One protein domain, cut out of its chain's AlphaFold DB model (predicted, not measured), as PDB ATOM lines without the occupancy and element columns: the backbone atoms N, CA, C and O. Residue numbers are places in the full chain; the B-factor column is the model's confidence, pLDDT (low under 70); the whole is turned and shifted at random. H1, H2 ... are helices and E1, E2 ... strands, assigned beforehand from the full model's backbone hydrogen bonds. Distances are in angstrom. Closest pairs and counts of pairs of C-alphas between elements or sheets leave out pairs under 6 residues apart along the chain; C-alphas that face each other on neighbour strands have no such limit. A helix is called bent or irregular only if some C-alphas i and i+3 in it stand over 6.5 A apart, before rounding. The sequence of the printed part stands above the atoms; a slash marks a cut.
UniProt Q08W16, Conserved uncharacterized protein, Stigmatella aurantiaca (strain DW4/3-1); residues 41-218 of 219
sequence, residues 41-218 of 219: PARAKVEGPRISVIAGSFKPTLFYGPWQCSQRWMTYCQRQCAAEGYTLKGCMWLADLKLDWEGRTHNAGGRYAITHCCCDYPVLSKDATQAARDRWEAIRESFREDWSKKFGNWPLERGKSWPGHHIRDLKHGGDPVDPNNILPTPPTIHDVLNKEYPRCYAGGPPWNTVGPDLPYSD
ATOM      1  N   PRO A  41       4.678 -15.058 -20.436       81.19
ATOM      2  CA  PRO A  41       5.699 -16.068 -20.192       81.19
ATOM      3  C   PRO A  41       5.238 -17.452 -20.649       81.19
ATOM      4  O   PRO A  41       4.044 -17.778 -20.608       81.19
ATOM      5  N   ALA A  42       6.188 -18.288 -21.072       86.25
ATOM      6  CA  ALA A  42       5.882 -19.689 -21.332       86.25
ATOM      7  C   ALA A  42       5.241 -20.343 -20.100       86.25
ATOM      8  O   ALA A  42       5.656 -20.101 -18.967       86.25
ATOM      9  N   ARG A  43       4.245 -21.211 -20.316       85.38
ATOM     10  CA  ARG A  43       3.497 -21.830 -19.207       85.38
ATOM     11  C   ARG A  43       4.360 -22.777 -18.379       85.38
ATOM     12  O   ARG A  43       4.105 -22.972 -17.196       85.38
ATOM     13  N   ALA A  44       5.354 -23.378 -19.020       89.50
ATOM     14  CA  ALA A  44       6.414 -24.148 -18.395       89.50
ATOM     15  C   ALA A  44       7.629 -24.181 -19.325       89.50
ATOM     16  O   ALA A  44       7.503 -23.966 -20.537       89.50
ATOM     17  N   LYS A  45       8.795 -24.516 -18.766       91.25
ATOM     18  CA  LYS A  45       9.988 -24.854 -19.541       91.25
ATOM     19  C   LYS A  45      10.736 -26.032 -18.929       91.25
ATOM     20  O   LYS A  45      10.718 -26.210 -17.713       91.25
ATOM     21  N   VAL A  46      11.402 -26.803 -19.776       89.44
ATOM     22  CA  VAL A  46      12.378 -27.820 -19.376       89.44
ATOM     23  C   VAL A  46      13.684 -27.518 -20.063       89.44
ATOM     24  O   VAL A  46      13.745 -27.376 -21.282       89.44
ATOM     25  N   GLU A  47      14.739 -27.454 -19.272       89.62
ATOM     26  CA  GLU A  47      16.086 -27.330 -19.789       89.62
ATOM     27  C   GLU A  47      16.734 -28.704 -19.885       89.62
ATOM     28  O   GLU A  47      16.800 -29.445 -18.904       89.62
ATOM     29  N   GLY A  48      17.253 -29.030 -21.062       84.81
ATOM     30  CA  GLY A  48      18.076 -30.214 -21.236       84.81
ATOM     31  C   GLY A  48      19.525 -29.988 -20.787       84.81
ATOM     32  O   GLY A  48      19.927 -28.870 -20.415       84.81
ATOM     33  N   PRO A  49      20.341 -31.054 -20.811       86.12
ATOM     34  CA  PRO A  49      21.765 -30.947 -20.533       86.12
ATOM     35  C   PRO A  49      22.455 -30.100 -21.602       86.12
ATOM     36  O   PRO A  49      22.063 -30.096 -22.769       86.12
ATOM     37  N   ARG A  50      23.518 -29.395 -21.212       89.56
ATOM     38  CA  ARG A  50      24.396 -28.733 -22.179       89.56
ATOM     39  C   ARG A  50      25.166 -29.801 -22.948       89.56
ATOM     40  O   ARG A  50      25.803 -30.657 -22.339       89.56
ATOM     41  N   ILE A  51      25.118 -29.732 -24.273       88.94
ATOM     42  CA  ILE A  51      25.799 -30.679 -25.152       88.94
ATOM     43  C   ILE A  51      27.010 -29.975 -25.758       88.94
ATOM     44  O   ILE A  51      26.877 -28.994 -26.492       88.94
ATOM     45  N   SER A  52      28.197 -30.468 -25.417       91.31
ATOM     46  CA  SER A  52      29.470 -29.933 -25.898       91.31
ATOM     47  C   SER A  52      29.903 -30.627 -27.182       91.31
ATOM     48  O   SER A  52      29.870 -31.851 -27.290       91.31
ATOM     49  N   VAL A  53      30.362 -29.834 -28.141       89.00
ATOM     50  CA  VAL A  53      30.956 -30.278 -29.406       89.00
ATOM     51  C   VAL A  53      32.269 -29.525 -29.633       89.00
ATOM     52  O   VAL A  53      32.616 -28.608 -28.893       89.00
ATOM     53  N   ILE A  54      33.029 -29.885 -30.668       90.38
ATOM     54  CA  ILE A  54      34.378 -29.329 -30.889       90.38
ATOM     55  C   ILE A  54      34.370 -27.789 -30.989       90.38
ATOM     56  O   ILE A  54      35.273 -27.127 -30.478       90.38
ATOM     57  N   ALA A  55      33.345 -27.210 -31.619       89.56
ATOM     58  CA  ALA A  55      33.267 -25.773 -31.887       89.56
ATOM     59  C   ALA A  55      32.631 -24.931 -30.757       89.56
ATOM     60  O   ALA A  55      32.639 -23.699 -30.840       89.56
ATOM     61  N   GLY A  56      32.083 -25.561 -29.713       92.31
ATOM     62  CA  GLY A  56      31.274 -24.876 -28.704       92.31
ATOM     63  C   GLY A  56      30.290 -25.805 -28.004       92.31
ATOM     64  O   GLY A  56      30.517 -27.008 -27.898       92.31
ATOM     65  N   SER A  57      29.182 -25.262 -27.522       92.88
ATOM     66  CA  SER A  57      28.133 -26.055 -26.885       92.88
ATOM     67  C   SER A  57      26.754 -25.510 -27.205       92.88
ATOM     68  O   SER A  57      26.609 -24.328 -27.506       92.88
ATOM     69  N   PHE A  58      25.741 -26.363 -27.113       91.62
ATOM     70  CA  PHE A  58      24.352 -25.931 -27.177       91.62
ATOM     71  C   PHE A  58      23.580 -26.326 -25.922       91.62
ATOM     72  O   PHE A  58      23.799 -27.392 -25.339       91.62
ATOM     73  N   LYS A  59      22.665 -25.450 -25.511       91.44
ATOM     74  CA  LYS A  59      21.726 -25.665 -24.413       91.44
ATOM     75  C   LYS A  59      20.311 -25.784 -24.998       91.44
ATOM     76  O   LYS A  59      19.752 -24.780 -25.441       91.44
ATOM     77  N   PRO A  60      19.732 -26.997 -25.041       91.75
ATOM     78  CA  PRO A  60      18.348 -27.177 -25.447       91.75
ATOM     79  C   PRO A  60      17.398 -26.763 -24.320       91.75
ATOM     80  O   PRO A  60      17.566 -27.181 -23.173       91.75
ATOM     81  N   THR A  61      16.378 -25.982 -24.656       92.31
ATOM     82  CA  THR A  61      15.280 -25.617 -23.755       92.31
ATOM     83  C   THR A  61      13.960 -25.803 -24.478       92.31
ATOM     84  O   THR A  61      13.758 -25.248 -25.555       92.31
ATOM     85  N   LEU A  62      13.055 -26.572 -23.889       93.19
ATOM     86  CA  LEU A  62      11.715 -26.779 -24.410       93.19
ATOM     87  C   LEU A  62      10.729 -25.910 -23.631       93.19
ATOM     88  O   LEU A  62      10.604 -26.053 -22.417       93.19
ATOM     89  N   PHE A  63      10.038 -25.015 -24.326       95.25
ATOM     90  CA  PHE A  63       8.975 -24.175 -23.777       95.25
ATOM     91  C   PHE A  63       7.618 -24.752 -24.153       95.25
ATOM     92  O   PHE A  63       7.458 -25.245 -25.266       95.25
ATOM     93  N   TYR A  64       6.633 -24.650 -23.264       95.12
ATOM     94  CA  TYR A  64       5.315 -25.249 -23.471       95.12
ATOM     95  C   TYR A  64       4.187 -24.215 -23.534       95.12
ATOM     96  O   TYR A  64       4.114 -23.296 -22.710       95.12
ATOM     97  N   GLY A  65       3.301 -24.424 -24.511       92.31
ATOM     98  CA  GLY A  65       2.077 -23.671 -24.758       92.31
ATOM     99  C   GLY A  65       0.852 -24.285 -24.065       92.31
ATOM    100  O   GLY A  65       0.989 -24.800 -22.953       92.31
ATOM    101  N   PRO A  66      -0.357 -24.223 -24.667       93.50
ATOM    102  CA  PRO A  66      -0.614 -23.971 -26.089       93.50
ATOM    103  C   PRO A  66      -0.659 -22.488 -26.472       93.50
ATOM    104  O   PRO A  66      -1.162 -21.654 -25.713       93.50
ATOM    105  N   TRP A  67      -0.222 -22.196 -27.696       95.44
ATOM    106  CA  TRP A  67      -0.350 -20.889 -28.341       95.44
ATOM    107  C   TRP A  67      -0.960 -21.007 -29.738       95.44
ATOM    108  O   TRP A  67      -0.982 -22.085 -30.337       95.44
ATOM    109  N   GLN A  68      -1.459 -19.892 -30.271       95.69
ATOM    110  CA  GLN A  68      -1.842 -19.823 -31.678       95.69
ATOM    111  C   GLN A  68      -0.610 -19.990 -32.568       95.69
ATOM    112  O   GLN A  68       0.471 -19.484 -32.262       95.69
ATOM    113  N   CYS A  69      -0.783 -20.675 -33.690       96.81
ATOM    114  CA  CYS A  69       0.251 -20.766 -34.705       96.81
ATOM    115  C   CYS A  69       0.418 -19.440 -35.446       96.81
ATOM    116  O   CYS A  69      -0.566 -18.834 -35.871       96.81
ATOM    117  N   SER A  70       1.665 -19.034 -35.678       95.62
ATOM    118  CA  SER A  70       1.978 -17.934 -36.595       95.62
ATOM    119  C   SER A  70       1.569 -18.264 -38.033       95.62
ATOM    120  O   SER A  70       1.268 -19.417 -38.367       95.62
ATOM    121  N   GLN A  71       1.616 -17.270 -38.924       96.94
ATOM    122  CA  GLN A  71       1.269 -17.453 -40.337       96.94
ATOM    123  C   GLN A  71       2.077 -18.589 -40.978       96.94
ATOM    124  O   GLN A  71       1.540 -19.411 -41.722       96.94
ATOM    125  N   ARG A  72       3.368 -18.671 -40.643       95.56
ATOM    126  CA  ARG A  72       4.272 -19.727 -41.107       95.56
ATOM    127  C   ARG A  72       3.766 -21.118 -40.723       95.56
ATOM    128  O   ARG A  72       3.744 -22.012 -41.567       95.56
ATOM    129  N   TRP A  73       3.377 -21.299 -39.465       96.69
ATOM    130  CA  TRP A  73       2.937 -22.592 -38.941       96.69
ATOM    131  C   TRP A  73       1.531 -22.965 -39.410       96.69
ATOM    132  O   TRP A  73       1.284 -24.126 -39.726       96.69
ATOM    133  N   MET A  74       0.652 -21.978 -39.590       97.88
ATOM    134  CA  MET A  74      -0.629 -22.166 -40.275       97.88
ATOM    135  C   MET A  74      -0.424 -22.689 -41.701       97.88
ATOM    136  O   MET A  74      -1.011 -23.700 -42.081       97.88
ATOM    137  N   THR A  75       0.464 -22.065 -42.482       98.19
ATOM    138  CA  THR A  75       0.785 -22.525 -43.842       98.19
ATOM    139  C   THR A  75       1.444 -23.906 -43.847       98.19
ATOM    140  O   THR A  75       1.143 -24.717 -44.724       98.19
ATOM    141  N   TYR A  76       2.316 -24.204 -42.878       97.25
ATOM    142  CA  TYR A  76       2.881 -25.543 -42.704       97.25
ATOM    143  C   TYR A  76       1.776 -26.584 -42.495       97.25
ATOM    144  O   TYR A  76       1.693 -27.539 -43.266       97.25
ATOM    145  N   CYS A  77       0.881 -26.367 -41.529       98.31
ATOM    146  CA  CYS A  77      -0.204 -27.299 -41.251       98.31
ATOM    147  C   CYS A  77      -1.180 -27.436 -42.419       98.31
ATOM    148  O   CYS A  77      -1.606 -28.544 -42.727       98.31
ATOM    149  N   GLN A  78      -1.474 -26.350 -43.136       98.50
ATOM    150  CA  GLN A  78      -2.320 -26.405 -44.326       98.50
ATOM    151  C   GLN A  78      -1.727 -27.320 -45.401       98.50
ATOM    152  O   GLN A  78      -2.454 -28.102 -46.008       98.50
ATOM    153  N   ARG A  79      -0.405 -27.263 -45.610       98.44
ATOM    154  CA  ARG A  79       0.294 -28.149 -46.550       98.44
ATOM    155  C   ARG A  79       0.298 -29.601 -46.082       98.44
ATOM    156  O   ARG A  79       0.089 -30.473 -46.915       98.44
ATOM    157  N   GLN A  80       0.514 -29.854 -44.788       97.06
ATOM    158  CA  GLN A  80       0.468 -31.211 -44.225       97.06
ATOM    159  C   GLN A  80      -0.921 -31.834 -44.402       97.06
ATOM    160  O   GLN A  80      -1.037 -32.903 -44.994       97.06
ATOM    161  N   CYS A  81      -1.980 -31.119 -44.011       98.25
ATOM    162  CA  CYS A  81      -3.349 -31.597 -44.196       98.25
ATOM    163  C   CYS A  81      -3.661 -31.859 -45.674       98.25
ATOM    164  O   CYS A  81      -4.175 -32.922 -46.010       98.25
ATOM    165  N   ALA A  82      -3.299 -30.928 -46.565       98.38
ATOM    166  CA  ALA A  82      -3.552 -31.072 -47.996       98.38
ATOM    167  C   ALA A  82      -2.796 -32.260 -48.617       98.38
ATOM    168  O   ALA A  82      -3.338 -32.923 -49.497       98.38
ATOM    169  N   ALA A  83      -1.577 -32.556 -48.150       98.00
ATOM    170  CA  ALA A  83      -0.806 -33.719 -48.597       98.00
ATOM    171  C   ALA A  83      -1.475 -35.054 -48.221       98.00
ATOM    172  O   ALA A  83      -1.316 -36.037 -48.938       98.00
ATOM    173  N   GLU A  84      -2.256 -35.075 -47.138       96.56
ATOM    174  CA  GLU A  84      -3.092 -36.212 -46.733       96.56
ATOM    175  C   GLU A  84      -4.524 -36.153 -47.313       96.56
ATOM    176  O   GLU A  84      -5.329 -37.041 -47.041       96.56
ATOM    177  N   GLY A  85      -4.862 -35.134 -48.114       98.00
ATOM    178  CA  GLY A  85      -6.195 -34.965 -48.710       98.00
ATOM    179  C   GLY A  85      -7.242 -34.309 -47.801       98.00
ATOM    180  O   GLY A  85      -8.431 -34.361 -48.107       98.00
ATOM    181  N   TYR A  86      -6.825 -33.669 -46.707       98.31
ATOM    182  CA  TYR A  86      -7.708 -33.016 -45.737       98.31
ATOM    183  C   TYR A  86      -7.571 -31.491 -45.749       98.31
ATOM    184  O   TYR A  86      -6.528 -30.924 -46.076       98.31
ATOM    185  N   THR A  87      -8.629 -30.801 -45.322       98.19
ATOM    186  CA  THR A  87      -8.569 -29.358 -45.052       98.19
ATOM    187  C   THR A  87      -8.038 -29.098 -43.640       98.19
ATOM    188  O   THR A  87      -8.221 -29.916 -42.739       98.19
ATOM    189  N   LEU A  88      -7.365 -27.964 -43.433       98.62
ATOM    190  CA  LEU A  88      -6.951 -27.524 -42.099       98.62
ATOM    191  C   LEU A  88      -8.144 -26.900 -41.363       98.62
ATOM    192  O   LEU A  88      -8.747 -25.962 -41.879       98.62
ATOM    193  N   LYS A  89      -8.447 -27.369 -40.148       98.38
ATOM    194  CA  LYS A  89      -9.431 -26.753 -39.236       98.38
ATOM    195  C   LYS A  89      -8.783 -25.771 -38.267       98.38
ATOM    196  O   LYS A  89      -9.364 -24.737 -37.958       98.38
ATOM    197  N   GLY A  90      -7.571 -26.071 -37.811       98.25
ATOM    198  CA  GLY A  90      -6.831 -25.205 -36.900       98.25
ATOM    199  C   GLY A  90      -5.399 -25.667 -36.676       98.25
ATOM    200  O   GLY A  90      -5.012 -26.764 -37.075       98.25
ATOM    201  N   CYS A  91      -4.604 -24.817 -36.038       98.44
ATOM    202  CA  CYS A  91      -3.220 -25.103 -35.689       98.44
ATOM    203  C   CYS A  91      -2.939 -24.644 -34.261       98.44
ATOM    204  O   CYS A  91      -3.198 -23.492 -33.899       98.44
ATOM    205  N   MET A  92      -2.368 -25.542 -33.463       98.12
ATOM    206  CA  MET A  92      -1.897 -25.234 -32.118       98.12
ATOM    207  C   MET A  92      -0.382 -25.358 -32.064       98.12
ATOM    208  O   MET A  92       0.177 -26.396 -32.411       98.12
ATOM    209  N   TRP A  93       0.291 -24.327 -31.570       97.06
ATOM    210  CA  TRP A  93       1.702 -24.394 -31.221       97.06
ATOM    211  C   TRP A  93       1.810 -24.978 -29.808       97.06
ATOM    212  O   TRP A  93       1.479 -24.316 -28.823       97.06
ATOM    213  N   LEU A  94       2.213 -26.247 -29.715       96.88
ATOM    214  CA  LEU A  94       2.240 -27.016 -28.466       96.88
ATOM    215  C   LEU A  94       3.468 -26.695 -27.621       96.88
ATOM    216  O   LEU A  94       3.366 -26.521 -26.408       96.88
ATOM    217  N   ALA A  95       4.626 -26.655 -28.272       96.00
ATOM    218  CA  ALA A  95       5.907 -26.421 -27.633       96.00
ATOM    219  C   ALA A  95       6.902 -25.791 -28.609       96.00
ATOM    220  O   ALA A  95       6.725 -25.865 -29.823       96.00
ATOM    221  N   ASP A  96       7.954 -25.177 -28.089       94.81
ATOM    222  CA  ASP A  96       9.055 -24.627 -28.877       94.81
ATOM    223  C   ASP A  96      10.384 -25.097 -28.298       94.81
ATOM    224  O   ASP A  96      10.672 -24.885 -27.118       94.81
ATOM    225  N   LEU A  97      11.186 -25.756 -29.127       92.75
ATOM    226  CA  LEU A  97      12.549 -26.130 -28.794       92.75
ATOM    227  C   LEU A  97      13.475 -24.983 -29.178       92.75
ATOM    228  O   LEU A  97      13.705 -24.740 -30.360       92.75
ATOM    229  N   LYS A  98      14.059 -24.336 -28.177       92.88
ATOM    230  CA  LYS A  98      15.153 -23.386 -28.336       92.88
ATOM    231  C   LYS A  98      16.486 -24.108 -28.177       92.88
ATOM    232  O   LYS A  98      16.674 -24.862 -27.226       92.88
ATOM    233  N   LEU A  99      17.413 -23.861 -29.092       92.00
ATOM    234  CA  LEU A  99      18.794 -24.326 -29.031       92.00
ATOM    235  C   LEU A  99      19.698 -23.103 -28.941       92.00
ATOM    236  O   LEU A  99      19.960 -22.471 -29.962       92.00
ATOM    237  N   ASP A 100      20.156 -22.770 -27.738       91.75
ATOM    238  CA  ASP A 100      21.101 -21.671 -27.527       91.75
ATOM    239  C   ASP A 100      22.527 -22.180 -27.758       91.75
ATOM    240  O   ASP A 100      22.983 -23.075 -27.048       91.75
ATOM    241  N   TRP A 101      23.212 -21.650 -28.773       91.81
ATOM    242  CA  TRP A 101      24.590 -21.983 -29.128       91.81
ATOM    243  C   TRP A 101      25.568 -20.978 -28.521       91.81
ATOM    244  O   TRP A 101      25.525 -19.781 -28.813       91.81
ATOM    245  N   GLU A 102      26.511 -21.502 -27.749       91.81
ATOM    246  CA  GLU A 102      27.666 -20.782 -27.231       91.81
ATOM    247  C   GLU A 102      28.925 -21.316 -27.915       91.81
ATOM    248  O   GLU A 102      29.447 -22.386 -27.574       91.81
ATOM    249  N   GLY A 103      29.381 -20.585 -28.928       87.00
ATOM    250  CA  GLY A 103      30.550 -20.932 -29.725       87.00
ATOM    251  C   GLY A 103      31.787 -20.150 -29.317       87.00
ATOM    252  O   GLY A 103      31.719 -19.089 -28.705       87.00
ATOM    253  N   ARG A 104      32.954 -20.648 -29.732       79.19
ATOM    254  CA  ARG A 104      34.229 -19.939 -29.514       79.19
ATOM    255  C   ARG A 104      34.368 -18.666 -30.350       79.19
ATOM    256  O   ARG A 104      35.118 -17.776 -29.972       79.19
ATOM    257  N   THR A 105      33.697 -18.606 -31.501       82.06
ATOM    258  CA  THR A 105      33.792 -17.481 -32.448       82.06
ATOM    259  C   THR A 105      32.529 -16.629 -32.503       82.06
ATOM    260  O   THR A 105      32.612 -15.447 -32.813       82.06
ATOM    261  N   HIS A 106      31.367 -17.214 -32.219       83.94
ATOM    262  CA  HIS A 106      30.081 -16.528 -32.217       83.94
ATOM    263  C   HIS A 106      29.077 -17.297 -31.361       83.94
ATOM    264  O   HIS A 106      29.133 -18.527 -31.274       83.94
ATOM    265  N   ASN A 107      28.124 -16.563 -30.795       86.88
ATOM    266  CA  ASN A 107      26.917 -17.133 -30.216       86.88
ATOM    267  C   ASN A 107      25.805 -17.098 -31.262       86.88
ATOM    268  O   ASN A 107      25.741 -16.192 -32.093       86.88
ATOM    269  N   ALA A 108      24.943 -18.102 -31.233       86.44
ATOM    270  CA  ALA A 108      23.804 -18.217 -32.129       86.44
ATOM    271  C   ALA A 108      22.661 -18.914 -31.396       86.44
ATOM    272  O   ALA A 108      22.800 -19.332 -30.250       86.44
ATOM    273  N   GLY A 109      21.527 -19.074 -32.058       83.94
ATOM    274  CA  GLY A 109      20.491 -19.943 -31.542       83.94
ATOM    275  C   GLY A 109      19.371 -20.125 -32.538       83.94
ATOM    276  O   GLY A 109      19.130 -19.256 -33.369       83.94
ATOM    277  N   GLY A 110      18.707 -21.269 -32.457       86.81
ATOM    278  CA  GLY A 110      17.571 -21.596 -33.305       86.81
ATOM    279  C   GLY A 110      16.362 -21.970 -32.470       86.81
ATOM    280  O   GLY A 110      16.493 -22.420 -31.332       86.81
ATOM    281  N   ARG A 111      15.180 -21.811 -33.061       90.06
ATOM    282  CA  ARG A 111      13.923 -22.307 -32.504       90.06
ATOM    283  C   ARG A 111      13.210 -23.222 -33.482       90.06
ATOM    284  O   ARG A 111      13.234 -22.973 -34.693       90.06
ATOM    285  N   TYR A 112      12.563 -24.245 -32.944       90.62
ATOM    286  CA  TYR A 112      11.728 -25.189 -33.671       90.62
ATOM    287  C   TYR A 112      10.393 -25.357 -32.946       90.62
ATOM    288  O   TYR A 112      10.350 -25.884 -31.833       90.62
ATOM    289  N   ALA A 113       9.300 -24.961 -33.601       94.06
ATOM    290  CA  ALA A 113       7.967 -25.156 -33.054       94.06
ATOM    291  C   ALA A 113       7.485 -26.585 -33.299       94.06
ATOM    292  O   ALA A 113       7.609 -27.131 -34.396       94.06
ATOM    293  N   ILE A 114       6.853 -27.150 -32.282       96.69
ATOM    294  CA  ILE A 114       6.108 -28.398 -32.344       96.69
ATOM    295  C   ILE A 114       4.634 -28.023 -32.411       96.69
ATOM    296  O   ILE A 114       4.080 -27.455 -31.465       96.69
ATOM    297  N   THR A 115       4.006 -28.312 -33.547       97.44
ATOM    298  CA  THR A 115       2.635 -27.894 -33.846       97.44
ATOM    299  C   THR A 115       1.711 -29.091 -33.991       97.44
ATOM    300  O   THR A 115       2.044 -30.054 -34.678       97.44
ATOM    301  N   HIS A 116       0.517 -28.992 -33.421       98.00
ATOM    302  CA  HIS A 116      -0.598 -29.870 -33.734       98.00
ATOM    303  C   HIS A 116      -1.408 -29.270 -34.883       98.00
ATOM    304  O   HIS A 116      -1.976 -28.182 -34.750       98.00
ATOM    305  N   CYS A 117      -1.443 -29.981 -36.007       98.25
ATOM    306  CA  CYS A 117      -2.257 -29.632 -37.163       98.25
ATOM    307  C   CYS A 117      -3.605 -30.350 -37.060       98.25
ATOM    308  O   CYS A 117      -3.688 -31.567 -37.232       98.25
ATOM    309  N   CYS A 118      -4.666 -29.597 -36.792       97.88
ATOM    310  CA  CYS A 118      -6.021 -30.119 -36.673       97.88
ATOM    311  C   CYS A 118      -6.614 -30.226 -38.075       97.88
ATOM    312  O   CYS A 118      -7.350 -29.345 -38.518       97.88
ATOM    313  N   CYS A 119      -6.212 -31.244 -38.827       98.38
ATOM    314  CA  CYS A 119      -6.808 -31.523 -40.128       98.38
ATOM    315  C   CYS A 119      -8.221 -32.095 -39.955       98.38
ATOM    316  O   CYS A 119      -8.562 -32.598 -38.885       98.38
ATOM    317  N   ASP A 120      -9.029 -32.056 -41.013       98.00
ATOM    318  CA  ASP A 120     -10.383 -32.631 -41.070       98.00
ATOM    319  C   ASP A 120     -10.394 -34.172 -41.079       98.00
ATOM    320  O   ASP A 120     -11.057 -34.807 -41.898       98.00
ATOM    321  N   TYR A 121      -9.586 -34.787 -40.218       97.38
ATOM    322  CA  TYR A 121      -9.476 -36.229 -40.113       97.38
ATOM    323  C   TYR A 121     -10.794 -36.831 -39.613       97.38
ATOM    324  O   TYR A 121     -11.430 -36.273 -38.712       97.38
ATOM    325  N   PRO A 122     -11.182 -38.016 -40.114       96.19
ATOM    326  CA  PRO A 122     -12.298 -38.739 -39.538       96.19
ATOM    327  C   PRO A 122     -11.988 -39.123 -38.088       96.19
ATOM    328  O   PRO A 122     -10.860 -39.468 -37.726       96.19
ATOM    329  N   VAL A 123     -13.026 -39.099 -37.260       97.12
ATOM    330  CA  VAL A 123     -12.957 -39.583 -35.883       97.12
ATOM    331  C   VAL A 123     -12.962 -41.110 -35.897       97.12
ATOM    332  O   VAL A 123     -13.883 -41.724 -36.439       97.12
ATOM    333  N   LEU A 124     -11.962 -41.730 -35.272       97.25
ATOM    334  CA  LEU A 124     -11.918 -43.180 -35.105       97.25
ATOM    335  C   LEU A 124     -13.034 -43.679 -34.176       97.25
ATOM    336  O   LEU A 124     -13.535 -42.959 -33.307       97.25
ATOM    337  N   SER A 125     -13.396 -44.957 -34.321       97.94
ATOM    338  CA  SER A 125     -14.318 -45.611 -33.390       97.94
ATOM    339  C   SER A 125     -13.745 -45.627 -31.967       97.94
ATOM    340  O   SER A 125     -12.532 -45.507 -31.750       97.94
ATOM    341  N   LYS A 126     -14.626 -45.798 -30.973       97.31
ATOM    342  CA  LYS A 126     -14.206 -45.927 -29.570       97.31
ATOM    343  C   LYS A 126     -13.231 -47.091 -29.391       97.31
ATOM    344  O   LYS A 126     -12.212 -46.908 -28.733       97.31
ATOM    345  N   ASP A 127     -13.497 -48.219 -30.043       98.06
ATOM    346  CA  ASP A 127     -12.671 -49.424 -29.946       98.06
ATOM    347  C   ASP A 127     -11.299 -49.229 -30.598       98.06
ATOM    348  O   ASP A 127     -10.284 -49.581 -30.006       98.06
ATOM    349  N   ALA A 128     -11.238 -48.586 -31.770       97.69
ATOM    350  CA  ALA A 128      -9.966 -48.272 -32.422       97.69
ATOM    351  C   ALA A 128      -9.129 -47.285 -31.588       97.69
ATOM    352  O   ALA A 128      -7.921 -47.462 -31.431       97.69
ATOM    353  N   THR A 129      -9.781 -46.280 -30.995       97.25
ATOM    354  CA  THR A 129      -9.121 -45.332 -30.085       97.25
ATOM    355  C   THR A 129      -8.607 -46.040 -28.830       97.25
ATOM    356  O   THR A 129      -7.510 -45.745 -28.361       97.25
ATOM    357  N   GLN A 130      -9.380 -46.981 -28.279       98.06
ATOM    358  CA  GLN A 130      -8.972 -47.740 -27.102       98.06
ATOM    359  C   GLN A 130      -7.802 -48.676 -27.414       98.06
ATOM    360  O   GLN A 130      -6.816 -48.653 -26.690       98.06
ATOM    361  N   ALA A 131      -7.834 -49.383 -28.544       98.06
ATOM    362  CA  ALA A 131      -6.720 -50.223 -28.980       98.06
ATOM    363  C   ALA A 131      -5.414 -49.422 -29.153       98.06
ATOM    364  O   ALA A 131      -4.332 -49.910 -28.822       98.06
ATOM    365  N   ALA A 132      -5.492 -48.175 -29.634       97.69
ATOM    366  CA  ALA A 132      -4.332 -47.288 -29.704       97.69
ATOM    367  C   ALA A 132      -3.804 -46.906 -28.308       97.69
ATOM    368  O   ALA A 132      -2.593 -46.905 -28.089       97.69
ATOM    369  N   ARG A 133      -4.693 -46.630 -27.344       97.31
ATOM    370  CA  ARG A 133      -4.300 -46.373 -25.947       97.31
ATOM    371  C   ARG A 133      -3.630 -47.585 -25.320       97.31
ATOM    372  O   ARG A 133      -2.584 -47.430 -24.705       97.31
ATOM    373  N   ASP A 134      -4.193 -48.771 -25.518       98.25
ATOM    374  CA  ASP A 134      -3.657 -50.011 -24.960       98.25
ATOM    375  C   ASP A 134      -2.247 -50.291 -25.500       98.25
ATOM    376  O   ASP A 134      -1.357 -50.687 -24.749       98.25
ATOM    377  N   ARG A 135      -2.002 -49.997 -26.787       97.88
ATOM    378  CA  ARG A 135      -0.657 -50.057 -27.384       97.88
ATOM    379  C   ARG A 135       0.331 -49.109 -26.712       97.88
ATOM    380  O   ARG A 135       1.448 -49.525 -26.420       97.88
ATOM    381  N   TRP A 136      -0.061 -47.858 -26.470       97.56
ATOM    382  CA  TRP A 136       0.785 -46.903 -25.753       97.56
ATOM    383  C   TRP A 136       1.068 -47.375 -24.322       97.56
ATOM    384  O   TRP A 136       2.223 -47.422 -23.902       97.56
ATOM    385  N   GLU A 137       0.033 -47.782 -23.589       97.31
ATOM    386  CA  GLU A 137       0.154 -48.251 -22.208       97.31
ATOM    387  C   GLU A 137       1.082 -49.464 -22.082       97.31
ATOM    388  O   GLU A 137       1.882 -49.520 -21.150       97.31
ATOM    389  N   ALA A 138       1.052 -50.376 -23.057       97.75
ATOM    390  CA  ALA A 138       1.920 -51.549 -23.089       97.75
ATOM    391  C   ALA A 138       3.414 -51.226 -23.276       97.75
ATOM    392  O   ALA A 138       4.251 -52.036 -22.880       97.75
ATOM    393  N   ILE A 139       3.770 -50.080 -23.876       96.50
ATOM    394  CA  ILE A 139       5.170 -49.754 -24.205       96.50
ATOM    395  C   ILE A 139       5.714 -48.500 -23.522       96.50
ATOM    396  O   ILE A 139       6.904 -48.215 -23.630       96.50
ATOM    397  N   ARG A 140       4.874 -47.701 -22.854       96.62
ATOM    398  CA  ARG A 140       5.263 -46.359 -22.387       96.62
ATOM    399  C   ARG A 140       6.487 -46.358 -21.473       96.62
ATOM    400  O   ARG A 140       7.212 -45.372 -21.442       96.62
ATOM    401  N   GLU A 141       6.712 -47.423 -20.711       95.75
ATOM    402  CA  GLU A 141       7.868 -47.532 -19.817       95.75
ATOM    403  C   GLU A 141       9.162 -47.711 -20.615       95.75
ATOM    404  O   GLU A 141      10.044 -46.857 -20.529       95.75
ATOM    405  N   SER A 142       9.231 -48.719 -21.490       96.12
ATOM    406  CA  SER A 142      10.397 -48.939 -22.357       96.12
ATOM    407  C   SER A 142      10.619 -47.788 -23.342       96.12
ATOM    408  O   SER A 142      11.759 -47.396 -23.585       96.12
ATOM    409  N   PHE A 143       9.547 -47.160 -23.834       96.19
ATOM    410  CA  PHE A 143       9.637 -45.946 -24.644       96.19
ATOM    411  C   PHE A 143      10.374 -44.824 -23.901       96.19
ATOM    412  O   PHE A 143      11.275 -44.193 -24.455       96.19
ATOM    413  N   ARG A 144      10.016 -44.568 -22.633       95.56
ATOM    414  CA  ARG A 144      10.660 -43.532 -21.808       95.56
ATOM    415  C   ARG A 144      12.113 -43.870 -21.508       95.56
ATOM    416  O   ARG A 144      12.944 -42.964 -21.488       95.56
ATOM    417  N   GLU A 145      12.434 -45.141 -21.293       94.50
ATOM    418  CA  GLU A 145      13.816 -45.595 -21.113       94.50
ATOM    419  C   GLU A 145      14.655 -45.349 -22.371       94.50
ATOM    420  O   GLU A 145      15.741 -44.775 -22.292       94.50
ATOM    421  N   ASP A 146      14.142 -45.727 -23.541       93.06
ATOM    422  CA  ASP A 146      14.833 -45.552 -24.818       93.06
ATOM    423  C   ASP A 146      14.972 -44.082 -25.213       93.06
ATOM    424  O   ASP A 146      16.019 -43.669 -25.723       93.06
ATOM    425  N   TRP A 147      13.954 -43.272 -24.921       90.50
ATOM    426  CA  TRP A 147      14.046 -41.819 -25.002       90.50
ATOM    427  C   TRP A 147      15.144 -41.298 -24.070       90.50
ATOM    428  O   TRP A 147      15.991 -40.508 -24.493       90.50
ATOM    429  N   SER A 148      15.194 -41.802 -22.831       90.00
ATOM    430  CA  SER A 148      16.138 -41.320 -21.821       90.00
ATOM    431  C   SER A 148      17.595 -41.594 -22.173       90.00
ATOM    432  O   SER A 148      18.462 -40.748 -21.952       90.00
ATOM    433  N   LYS A 149      17.864 -42.744 -22.802       87.62
ATOM    434  CA  LYS A 149      19.195 -43.099 -23.323       87.62
ATOM    435  C   LYS A 149      19.702 -42.103 -24.371       87.62
ATOM    436  O   LYS A 149      20.911 -41.945 -24.516       87.62
ATOM    437  N   LYS A 150      18.800 -41.454 -25.116       80.75
ATOM    438  CA  LYS A 150      19.144 -40.548 -26.225       80.75
ATOM    439  C   LYS A 150      19.165 -39.080 -25.816       80.75
ATOM    440  O   LYS A 150      20.019 -38.335 -26.288       80.75
ATOM    441  N   PHE A 151      18.224 -38.663 -24.973       77.44
ATOM    442  CA  PHE A 151      17.931 -37.244 -24.745       77.44
ATOM    443  C   PHE A 151      18.122 -36.795 -23.289       77.44
ATOM    444  O   PHE A 151      17.910 -35.624 -22.973       77.44
ATOM    445  N   GLY A 152      18.580 -37.695 -22.413       82.81
ATOM    446  CA  GLY A 152      18.620 -37.480 -20.967       82.81
ATOM    447  C   GLY A 152      17.305 -37.892 -20.310       82.81
ATOM    448  O   GLY A 152      16.376 -38.289 -20.989       82.81
ATOM    449  N   ASN A 153      17.217 -37.837 -18.984       89.56
ATOM    450  CA  ASN A 153      16.088 -38.423 -18.252       89.56
ATOM    451  C   ASN A 153      14.722 -37.898 -18.715       89.56
ATOM    452  O   ASN A 153      14.511 -36.685 -18.787       89.56
ATOM    453  N   TRP A 154      13.776 -38.817 -18.940       92.25
ATOM    454  CA  TRP A 154      12.372 -38.458 -19.109       92.25
ATOM    455  C   TRP A 154      11.910 -37.596 -17.921       92.25
ATOM    456  O   TRP A 154      12.158 -37.976 -16.771       92.25
ATOM    457  N   PRO A 155      11.246 -36.449 -18.156       91.94
ATOM    458  CA  PRO A 155      10.889 -35.538 -17.079       91.94
ATOM    459  C   PRO A 155       9.985 -36.165 -16.009       91.94
ATOM    460  O   PRO A 155       9.065 -36.942 -16.296       91.94
ATOM    461  N   LEU A 156      10.240 -35.780 -14.757       92.62
ATOM    462  CA  LEU A 156       9.515 -36.229 -13.573       92.62
ATOM    463  C   LEU A 156       8.943 -35.025 -12.821       92.62
ATOM    464  O   LEU A 156       9.600 -33.998 -12.677       92.62
ATOM    465  N   GLU A 157       7.746 -35.177 -12.262       89.62
ATOM    466  CA  GLU A 157       7.185 -34.262 -11.270       89.62
ATOM    467  C   GLU A 157       6.734 -35.072 -10.052       89.62
ATOM    468  O   GLU A 157       5.923 -35.990 -10.167       89.62
ATOM    469  N   ARG A 158       7.289 -34.755  -8.871       90.62
ATOM    470  CA  ARG A 158       6.974 -35.438  -7.598       90.62
ATOM    471  C   ARG A 158       7.063 -36.973  -7.706       90.62
ATOM    472  O   ARG A 158       6.182 -37.691  -7.241       90.62
ATOM    473  N   GLY A 159       8.113 -37.467  -8.368       90.94
ATOM    474  CA  GLY A 159       8.367 -38.900  -8.570       90.94
ATOM    475  C   GLY A 159       7.506 -39.575  -9.645       90.94
ATOM    476  O   GLY A 159       7.667 -40.769  -9.877       90.94
ATOM    477  N   LYS A 160       6.615 -38.845 -10.328       93.62
ATOM    478  CA  LYS A 160       5.792 -39.375 -11.422       93.62
ATOM    479  C   LYS A 160       6.323 -38.908 -12.770       93.62
ATOM    480  O   LYS A 160       6.611 -37.726 -12.951       93.62
ATOM    481  N   SER A 161       6.423 -39.836 -13.722       95.00
ATOM    482  CA  SER A 161       6.744 -39.515 -15.118       95.00
ATOM    483  C   SER A 161       5.712 -38.569 -15.698       95.00
ATOM    484  O   SER A 161       4.510 -38.784 -15.536       95.00
ATOM    485  N   TRP A 162       6.187 -37.553 -16.411       96.00
ATOM    486  CA  TRP A 162       5.312 -36.718 -17.219       96.00
ATOM    487  C   TRP A 162       4.557 -37.574 -18.243       96.00
ATOM    488  O   TRP A 162       5.109 -38.570 -18.742       96.00
ATOM    489  N   PRO A 163       3.301 -37.227 -18.567       96.44
ATOM    490  CA  PRO A 163       2.592 -37.867 -19.662       96.44
ATOM    491  C   PRO A 163       3.338 -37.667 -20.990       96.44
ATOM    492  O   PRO A 163       3.968 -36.633 -21.230       96.44
ATOM    493  N   GLY A 164       3.266 -38.685 -21.848       96.31
ATOM    494  CA  GLY A 164       3.628 -38.558 -23.256       96.31
ATOM    495  C   GLY A 164       2.409 -38.042 -24.003       96.31
ATOM    496  O   GLY A 164       1.426 -38.762 -24.128       96.31
ATOM    497  N   HIS A 165       2.456 -36.786 -24.433       97.69
ATOM    498  CA  HIS A 165       1.384 -36.157 -25.192       97.69
ATOM    499  C   HIS A 165       1.500 -36.538 -26.663       97.69
ATOM    500  O   HIS A 165       2.549 -36.306 -27.268       97.69
ATOM    501  N   HIS A 166       0.437 -37.081 -27.254       98.00
ATOM    502  CA  HIS A 166       0.418 -37.367 -28.686       98.00
ATOM    503  C   HIS A 166       0.192 -36.079 -29.489       98.00
ATOM    504  O   HIS A 166      -0.842 -35.425 -29.344       98.00
ATOM    505  N   ILE A 167       1.159 -35.703 -30.336       97.75
ATOM    506  CA  ILE A 167       1.109 -34.476 -31.141       97.75
ATOM    507  C   ILE A 167      -0.110 -34.529 -32.052       97.75
ATOM    508  O   ILE A 167      -0.948 -33.647 -31.940       97.75
ATOM    509  N   ARG A 168      -0.275 -35.559 -32.881       97.00
ATOM    510  CA  ARG A 168      -1.561 -35.961 -33.472       97.00
ATOM    511  C   ARG A 168      -2.220 -36.932 -32.505       97.00
ATOM    512  O   ARG A 168      -1.618 -37.951 -32.171       97.00
ATOM    513  N   ASP A 169      -3.433 -36.640 -32.048       96.31
ATOM    514  CA  ASP A 169      -4.068 -37.494 -31.050       96.31
ATOM    515  C   ASP A 169      -4.554 -38.828 -31.631       96.31
ATOM    516  O   ASP A 169      -4.821 -38.978 -32.827       96.31
ATOM    517  N   LEU A 170      -4.719 -39.795 -30.733       97.00
ATOM    518  CA  LEU A 170      -5.112 -41.159 -31.074       97.00
ATOM    519  C   LEU A 170      -6.508 -41.245 -31.700       97.00
ATOM    520  O   LEU A 170      -6.745 -42.107 -32.540       97.00
ATOM    521  N   LYS A 171      -7.439 -40.361 -31.321       97.12
ATOM    522  CA  LYS A 171      -8.821 -40.368 -31.825       97.12
ATOM    523  C   LYS A 171      -8.895 -39.922 -33.291       97.12
ATOM    524  O   LYS A 171      -9.855 -40.280 -33.969       97.12
ATOM    525  N   HIS A 172      -7.876 -39.228 -33.793       97.50
ATOM    526  CA  HIS A 172      -7.755 -38.828 -35.198       97.50
ATOM    527  C   HIS A 172      -6.605 -39.543 -35.926       97.50
ATOM    528  O   HIS A 172      -6.063 -39.027 -36.907       97.50
ATOM    529  N   GLY A 173      -6.224 -40.740 -35.466       95.94
ATOM    530  CA  GLY A 173      -5.267 -41.607 -36.162       95.94
ATOM    531  C   GLY A 173      -3.796 -41.283 -35.917       95.94
ATOM    532  O   GLY A 173      -2.954 -41.680 -36.716       95.94
ATOM    533  N   GLY A 174      -3.471 -40.565 -34.841       97.25
ATOM    534  CA  GLY A 174      -2.093 -40.460 -34.374       97.25
ATOM    535  C   GLY A 174      -1.524 -41.826 -34.010       97.25
ATOM    536  O   GLY A 174      -2.181 -42.608 -33.320       97.25
ATOM    537  N   ASP A 175      -0.303 -42.108 -34.465       97.19
ATOM    538  CA  ASP A 175       0.386 -43.342 -34.106       97.19
ATOM    539  C   ASP A 175       0.701 -43.322 -32.596       97.19
ATOM    540  O   ASP A 175       1.339 -42.373 -32.119       97.19
ATOM    541  N   PRO A 176       0.247 -44.326 -31.822       96.88
ATOM    542  CA  PRO A 176       0.433 -44.344 -30.379       96.88
ATOM    543  C   PRO A 176       1.879 -44.528 -29.923       96.88
ATOM    544  O   PRO A 176       2.150 -44.284 -28.747       96.88
ATOM    545  N   VAL A 177       2.779 -44.974 -30.803       95.81
ATOM    546  CA  VAL A 177       4.142 -45.397 -30.454       95.81
ATOM    547  C   VAL A 177       5.232 -44.763 -31.325       95.81
ATOM    548  O   VAL A 177       6.415 -45.009 -31.088       95.81
ATOM    549  N   ASP A 178       4.868 -43.927 -32.302       95.69
ATOM    550  CA  ASP A 178       5.837 -43.170 -33.098       95.69
ATOM    551  C   ASP A 178       6.578 -42.143 -32.217       95.69
ATOM    552  O   ASP A 178       5.945 -41.237 -31.660       95.69
ATOM    553  N   PRO A 179       7.919 -42.218 -32.104       92.12
ATOM    554  CA  PRO A 179       8.695 -41.255 -31.331       92.12
ATOM    555  C   PRO A 179       8.581 -39.812 -31.837       92.12
ATOM    556  O   PRO A 179       8.816 -38.892 -31.058       92.12
ATOM    557  N   ASN A 180       8.202 -39.590 -33.099       92.69
ATOM    558  CA  ASN A 180       7.952 -38.251 -33.639       92.69
ATOM    559  C   ASN A 180       6.541 -37.735 -33.338       92.69
ATOM    560  O   ASN A 180       6.264 -36.561 -33.578       92.69
ATOM    561  N   ASN A 181       5.658 -38.588 -32.815       96.94
ATOM    562  CA  ASN A 181       4.306 -38.222 -32.420       96.94
ATOM    563  C   ASN A 181       4.162 -38.041 -30.902       96.94
ATOM    564  O   ASN A 181       3.068 -37.745 -30.443       96.94
ATOM    565  N   ILE A 182       5.219 -38.212 -30.103       96.56
ATOM    566  CA  ILE A 182       5.128 -38.196 -28.637       96.56
ATOM    567  C   ILE A 182       6.001 -37.086 -28.054       96.56
ATOM    568  O   ILE A 182       7.210 -37.038 -28.271       96.56
ATOM    569  N   LEU A 183       5.385 -36.224 -27.246       94.94
ATOM    570  CA  LEU A 183       6.039 -35.122 -26.553       94.94
ATOM    571  C   LEU A 183       5.917 -35.282 -25.025       94.94
ATOM    572  O   LEU A 183       4.794 -35.234 -24.512       94.94
ATOM    573  N   PRO A 184       7.017 -35.402 -24.253       95.00
ATOM    574  CA  PRO A 184       6.933 -35.312 -22.795       95.00
ATOM    575  C   PRO A 184       6.345 -33.953 -22.420       95.00
ATOM    576  O   PRO A 184       6.892 -32.926 -22.813       95.00
ATOM    577  N   THR A 185       5.233 -33.924 -21.688       96.12
ATOM    578  CA  THR A 185       4.489 -32.680 -21.422       96.12
ATOM    579  C   THR A 185       4.155 -32.565 -19.939       96.12
ATOM    580  O   THR A 185       3.730 -33.564 -19.360       96.12
ATOM    581  N   PRO A 186       4.303 -31.386 -19.297       95.38
ATOM    582  CA  PRO A 186       3.910 -31.214 -17.902       95.38
ATOM    583  C   PRO A 186       2.455 -31.649 -17.688       95.38
ATOM    584  O   PRO A 186       1.612 -31.289 -18.515       95.38
ATOM    585  N   PRO A 187       2.116 -32.363 -16.598       95.38
ATOM    586  CA  PRO A 187       0.758 -32.857 -16.364       95.38
ATOM    587  C   PRO A 187      -0.327 -31.778 -16.501       95.38
ATOM    588  O   PRO A 187      -1.325 -31.979 -17.186       95.38
ATOM    589  N   THR A 188      -0.090 -30.594 -15.934       94.50
ATOM    590  CA  THR A 188      -1.033 -29.466 -15.998       94.50
ATOM    591  C   THR A 188      -1.249 -28.952 -17.421       94.50
ATOM    592  O   THR A 188      -2.360 -28.560 -17.774       94.50
ATOM    593  N   ILE A 189      -0.212 -28.971 -18.259       95.88
ATOM    594  CA  ILE A 189      -0.301 -28.556 -19.661       95.88
ATOM    595  C   ILE A 189      -0.954 -29.650 -20.498       95.88
ATOM    596  O   ILE A 189      -1.818 -29.346 -21.314       95.88
ATOM    597  N   HIS A 190      -0.613 -30.914 -20.262       97.25
ATOM    598  CA  HIS A 190      -1.238 -32.057 -20.921       97.25
ATOM    599  C   HIS A 190      -2.766 -32.049 -20.736       97.25
ATOM    600  O   HIS A 190      -3.514 -32.215 -21.699       97.25
ATOM    601  N   ASP A 191      -3.247 -31.742 -19.529       96.56
ATOM    602  CA  ASP A 191      -4.682 -31.604 -19.255       96.56
ATOM    603  C   ASP A 191      -5.332 -30.437 -20.011       96.56
ATOM    604  O   ASP A 191      -6.484 -30.543 -20.442       96.56
ATOM    605  N   VAL A 192      -4.613 -29.323 -20.187       96.69
ATOM    606  CA  VAL A 192      -5.076 -28.200 -21.014       96.69
ATOM    607  C   VAL A 192      -5.161 -28.626 -22.478       96.69
ATOM    608  O   VAL A 192      -6.200 -28.425 -23.101       96.69
ATOM    609  N   LEU A 193      -4.121 -29.261 -23.023       96.56
ATOM    610  CA  LEU A 193      -4.098 -29.708 -24.419       96.56
ATOM    611  C   LEU A 193      -5.246 -30.678 -24.724       96.56
ATOM    612  O   LEU A 193      -5.955 -30.488 -25.710       96.56
ATOM    613  N   ASN A 194      -5.509 -31.639 -23.836       95.75
ATOM    614  CA  ASN A 194      -6.615 -32.588 -23.988       95.75
ATOM    615  C   ASN A 194      -7.994 -31.917 -24.069       95.75
ATOM    616  O   ASN A 194      -8.884 -32.410 -24.763       95.75
ATOM    617  N   LYS A 195      -8.184 -30.785 -23.381       96.44
ATOM    618  CA  LYS A 195      -9.424 -29.994 -23.449       96.44
ATOM    619  C   LYS A 195      -9.500 -29.142 -24.715       96.44
ATOM    620  O   LYS A 195     -10.594 -28.863 -25.197       96.44
ATOM    621  N   GLU A 196      -8.353 -28.738 -25.251       96.88
ATOM    622  CA  GLU A 196      -8.255 -27.817 -26.383       96.88
ATOM    623  C   GLU A 196      -8.307 -28.492 -27.753       96.88
ATOM    624  O   GLU A 196      -8.844 -27.915 -28.701       96.88
ATOM    625  N   TYR A 197      -7.829 -29.731 -27.859       97.31
ATOM    626  CA  TYR A 197      -7.838 -30.494 -29.110       97.31
ATOM    627  C   TYR A 197      -9.237 -30.593 -29.740       97.31
ATOM    628  O   TYR A 197      -9.371 -30.249 -30.916       97.31
ATOM    629  N   PRO A 198     -10.314 -30.955 -29.003       96.75
ATOM    630  CA  PRO A 198     -11.661 -30.984 -29.574       96.75
ATOM    631  C   PRO A 198     -12.091 -29.647 -30.187       96.75
ATOM    632  O   PRO A 198     -12.717 -29.630 -31.245       96.75
ATOM    633  N   ARG A 199     -11.725 -28.524 -29.556       96.94
ATOM    634  CA  ARG A 199     -12.019 -27.184 -30.079       96.94
ATOM    635  C   ARG A 199     -11.237 -26.898 -31.359       96.94
ATOM    636  O   ARG A 199     -11.783 -26.288 -32.276       96.94
ATOM    637  N   CYS A 200      -9.989 -27.348 -31.436       98.06
ATOM    638  CA  CYS A 200      -9.164 -27.186 -32.628       98.06
ATOM    639  C   CYS A 200      -9.690 -28.003 -33.815       98.06
ATOM    640  O   CYS A 200      -9.852 -27.461 -34.909       98.06
ATOM    641  N   TYR A 201     -10.055 -29.268 -33.591       98.06
ATOM    642  CA  TYR A 201     -10.691 -30.112 -34.610       98.06
ATOM    643  C   TYR A 201     -12.073 -29.611 -35.039       98.06
ATOM    644  O   TYR A 201     -12.454 -29.784 -36.193       98.06
ATOM    645  N   ALA A 202     -12.801 -28.921 -34.158       97.31
ATOM    646  CA  ALA A 202     -14.047 -28.241 -34.517       97.31
ATOM    647  C   ALA A 202     -13.836 -26.984 -35.389       97.31
ATOM    648  O   ALA A 202     -14.810 -26.356 -35.796       97.31
ATOM    649  N   GLY A 203     -12.585 -26.586 -35.658       96.81
ATOM    650  CA  GLY A 203     -12.263 -25.355 -36.382       96.81
ATOM    651  C   GLY A 203     -12.637 -24.091 -35.613       96.81
ATOM    652  O   GLY A 203     -12.944 -23.066 -36.220       96.81
ATOM    653  N   GLY A 204     -12.661 -24.171 -34.279       93.44
ATOM    654  CA  GLY A 204     -13.043 -23.068 -33.409       93.44
ATOM    655  C   GLY A 204     -11.886 -22.110 -33.094       93.44
ATOM    656  O   GLY A 204     -10.717 -22.514 -33.096       93.44
ATOM    657  N   PRO A 205     -12.190 -20.842 -32.761       94.31
ATOM    658  CA  PRO A 205     -11.190 -19.914 -32.252       94.31
ATOM    659  C   PRO A 205     -10.643 -20.363 -30.880       94.31
ATOM    660  O   PRO A 205     -11.363 -20.992 -30.097       94.31
ATOM    661  N   PRO A 206      -9.381 -20.025 -30.556       95.38
ATOM    662  CA  PRO A 206      -8.483 -19.189 -31.358       95.38
ATOM    663  C   PRO A 206      -7.699 -19.972 -32.431       95.38
ATOM    664  O   PRO A 206      -6.977 -19.376 -33.226       95.38
ATOM    665  N   TRP A 207      -7.832 -21.299 -32.478       97.88
ATOM    666  CA  TRP A 207      -6.956 -22.191 -33.248       97.88
ATOM    667  C   TRP A 207      -7.110 -22.089 -34.767       97.88
ATOM    668  O   TRP A 207      -6.205 -22.475 -35.502       97.88
ATOM    669  N   ASN A 208      -8.231 -21.549 -35.236       97.06
ATOM    670  CA  ASN A 208      -8.486 -21.258 -36.646       97.06
ATOM    671  C   ASN A 208      -7.978 -19.871 -37.095       97.06
ATOM    672  O   ASN A 208      -8.173 -19.495 -38.249       97.06
ATOM    673  N   THR A 209      -7.331 -19.106 -36.208       96.81
ATOM    674  CA  THR A 209      -6.802 -17.768 -36.510       96.81
ATOM    675  C   THR A 209      -5.289 -17.702 -36.355       96.81
ATOM    676  O   THR A 209      -4.707 -18.327 -35.466       96.81
ATOM    677  N   VAL A 210      -4.661 -16.904 -37.219       96.69
ATOM    678  CA  VAL A 210      -3.219 -16.649 -37.207       96.69
ATOM    679  C   VAL A 210      -2.839 -15.886 -35.940       96.69
ATOM    680  O   VAL A 210      -3.400 -14.833 -35.644       96.69
ATOM    681  N   GLY A 211      -1.887 -16.441 -35.198       94.69
ATOM    682  CA  GLY A 211      -1.265 -15.816 -34.041       94.69
ATOM    683  C   GLY A 211      -0.013 -15.004 -34.391       94.69
ATOM    684  O   GLY A 211       0.387 -14.927 -35.555       94.69
ATOM    685  N   PRO A 212       0.635 -14.422 -33.372       92.69
ATOM    686  CA  PRO A 212       1.909 -13.724 -33.527       92.69
ATOM    687  C   PRO A 212       3.057 -14.662 -33.941       92.69
ATOM    688  O   PRO A 212       2.987 -15.876 -33.746       92.69
ATOM    689  N   ASP A 213       4.149 -14.084 -34.453       90.00
ATOM    690  CA  ASP A 213       5.337 -14.838 -34.884       90.00
ATOM    691  C   ASP A 213       6.057 -15.549 -33.729       90.00
ATOM    692  O   ASP A 213       6.484 -16.692 -33.893       90.00
ATOM    693  N   LEU A 214       6.125 -14.909 -32.555       90.25
ATOM    694  CA  LEU A 214       6.584 -15.509 -31.300       90.25
ATOM    695  C   LEU A 214       5.573 -15.196 -30.174       90.25
ATOM    696  O   LEU A 214       5.523 -14.053 -29.705       90.25
ATOM    697  N   PRO A 215       4.757 -16.178 -29.737       89.44
ATOM    698  CA  PRO A 215       3.603 -15.947 -28.865       89.44
ATOM    699  C   PRO A 215       3.923 -15.911 -27.368       89.44
ATOM    700  O   PRO A 215       3.003 -15.803 -26.556       89.44
ATOM    701  N   TYR A 216       5.192 -16.030 -26.982       89.94
ATOM    702  CA  TYR A 216       5.589 -16.097 -25.582       89.94
ATOM    703  C   TYR A 216       6.967 -15.479 -25.336       89.94
ATOM    704  O   TYR A 216       7.777 -15.359 -26.258       89.94
ATOM    705  N   SER A 217       7.234 -15.108 -24.085       86.44
ATOM    706  CA  SER A 217       8.556 -14.680 -23.627       86.44
ATOM    707  C   SER A 217       9.331 -15.805 -22.936       86.44
ATOM    708  O   SER A 217       8.742 -16.658 -22.269       86.44
ATOM    709  N   ASP A 218      10.657 -15.810 -23.098       83.12
ATOM    710  CA  ASP A 218      11.554 -16.847 -22.571       83.12
ATOM    711  C   ASP A 218      12.248 -16.500 -21.240       83.12
ATOM    712  O   ASP A 218      12.949 -17.361 -20.692       83.12
TER     713      ASP A 218
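This is residues 41 to 218 of the 219 residues of the protein "Conserved uncharacterized protein" of Stigmatella aurantiaca (strain DW4/3-1) (UniProt Q08W16). A long, twisted antiparallel sheet makes the longest axis; near one of its ends H1 and H3 pack on it, while the other end, with E2 and the turn from E4 to E5, has no helix over it. The bent helix H2 arches well away from the sheet, and the small hairpin E6 and E7 with the loop of residues 167 to 181 lies in the space between. The printed part has 178 residues with three named helices and seven named strands, in the order E1 E2 E3 H1 E4 E5 H2 E6 E7 H3; the class is mixed, helices and strands. The whole is compact, with a radius of gyration of the C-alphas of 17.1 A and spans of 53 by 38 by 29 A.

In the branched sheet, E3, residues 56 to 68, has E4, residues 88 to 103, on one side, antiparallel, with N 61 and O 98 2.8 A apart. On its other side are E2, residues 51 to 53, and E1, residues 44 to 47, both antiparallel to E3; N 51 and O 58 are 2.9 A apart, and N 46 and O 62 2.9 A. E2 and E3 form a hairpin, and E3 bends by 74 degrees at residue 65. E5, residues 107 to 119, is an edge strand and forms a hairpin with E4, with N 97 and O 112 2.8 A apart. H1, residues 71 to 83, is on the sheet at a height of 7.6 A, over E4 and E5; its closest C-alphas to E5 are those of Cys 77 and Cys 117, 5.1 A. H3, residues 187 to 201, is on the sheet at a height of 8.7 A, over E3 and E4, and runs along the strands, at 9 degrees to E4 on the local plane; the closest C-alphas of H3 and E4 are those of Gly 90 and Cys 200, 5.3 A. H3 is only just irregular: C-alphas 195 and 198 are 6.6 A apart. H1 and H3 are apart. E6, residues 164 to 166, and E7, residues 182 to 184, form an antiparallel hairpin, with N 165 and O 183 2.8 A apart; the closest C-alphas of E6 and H3 are those of His 165 and His 190, 6.5 A. By its hydrogen bonds H2, residues 126 to 151, was assigned as one helix, but it is bent: C-alphas 138 and 141 are 7.9 A apart, and its arms H2a, residues 126 to 138, and H2b, residues 141 to 151, stand at a steep tilt of 62 degrees. Neither arm is on the branched sheet. Every O i to N i+4 pair is within hydrogen-bond range in H1 and H2a, against 6 of 7 in H2b and 9 of 11 in H3.

E1 begins at C-alpha 44, (6.414, -24.148, -18.395). From first to last C-alpha E4 measures 40.0 A, E5 38.0 A, E3 33.6 A, H3 21.7 A, H1 18.4 A, H2a 18.3 A and H2b 15.2 A. H3 ends at C-alpha 201, (-10.691, -30.112, -34.610).

The two C-alphas farthest apart are those of Thr 105 and Asp 127, 56.4 A. The printed part has no cut. The links from H2 to E6 and from E6 to E7 are long, with 12 and 15 residues, and residues 202 to 218 hold no named element. The mean pLDDT of the printed part is 94.1, and no printed residue is under 70.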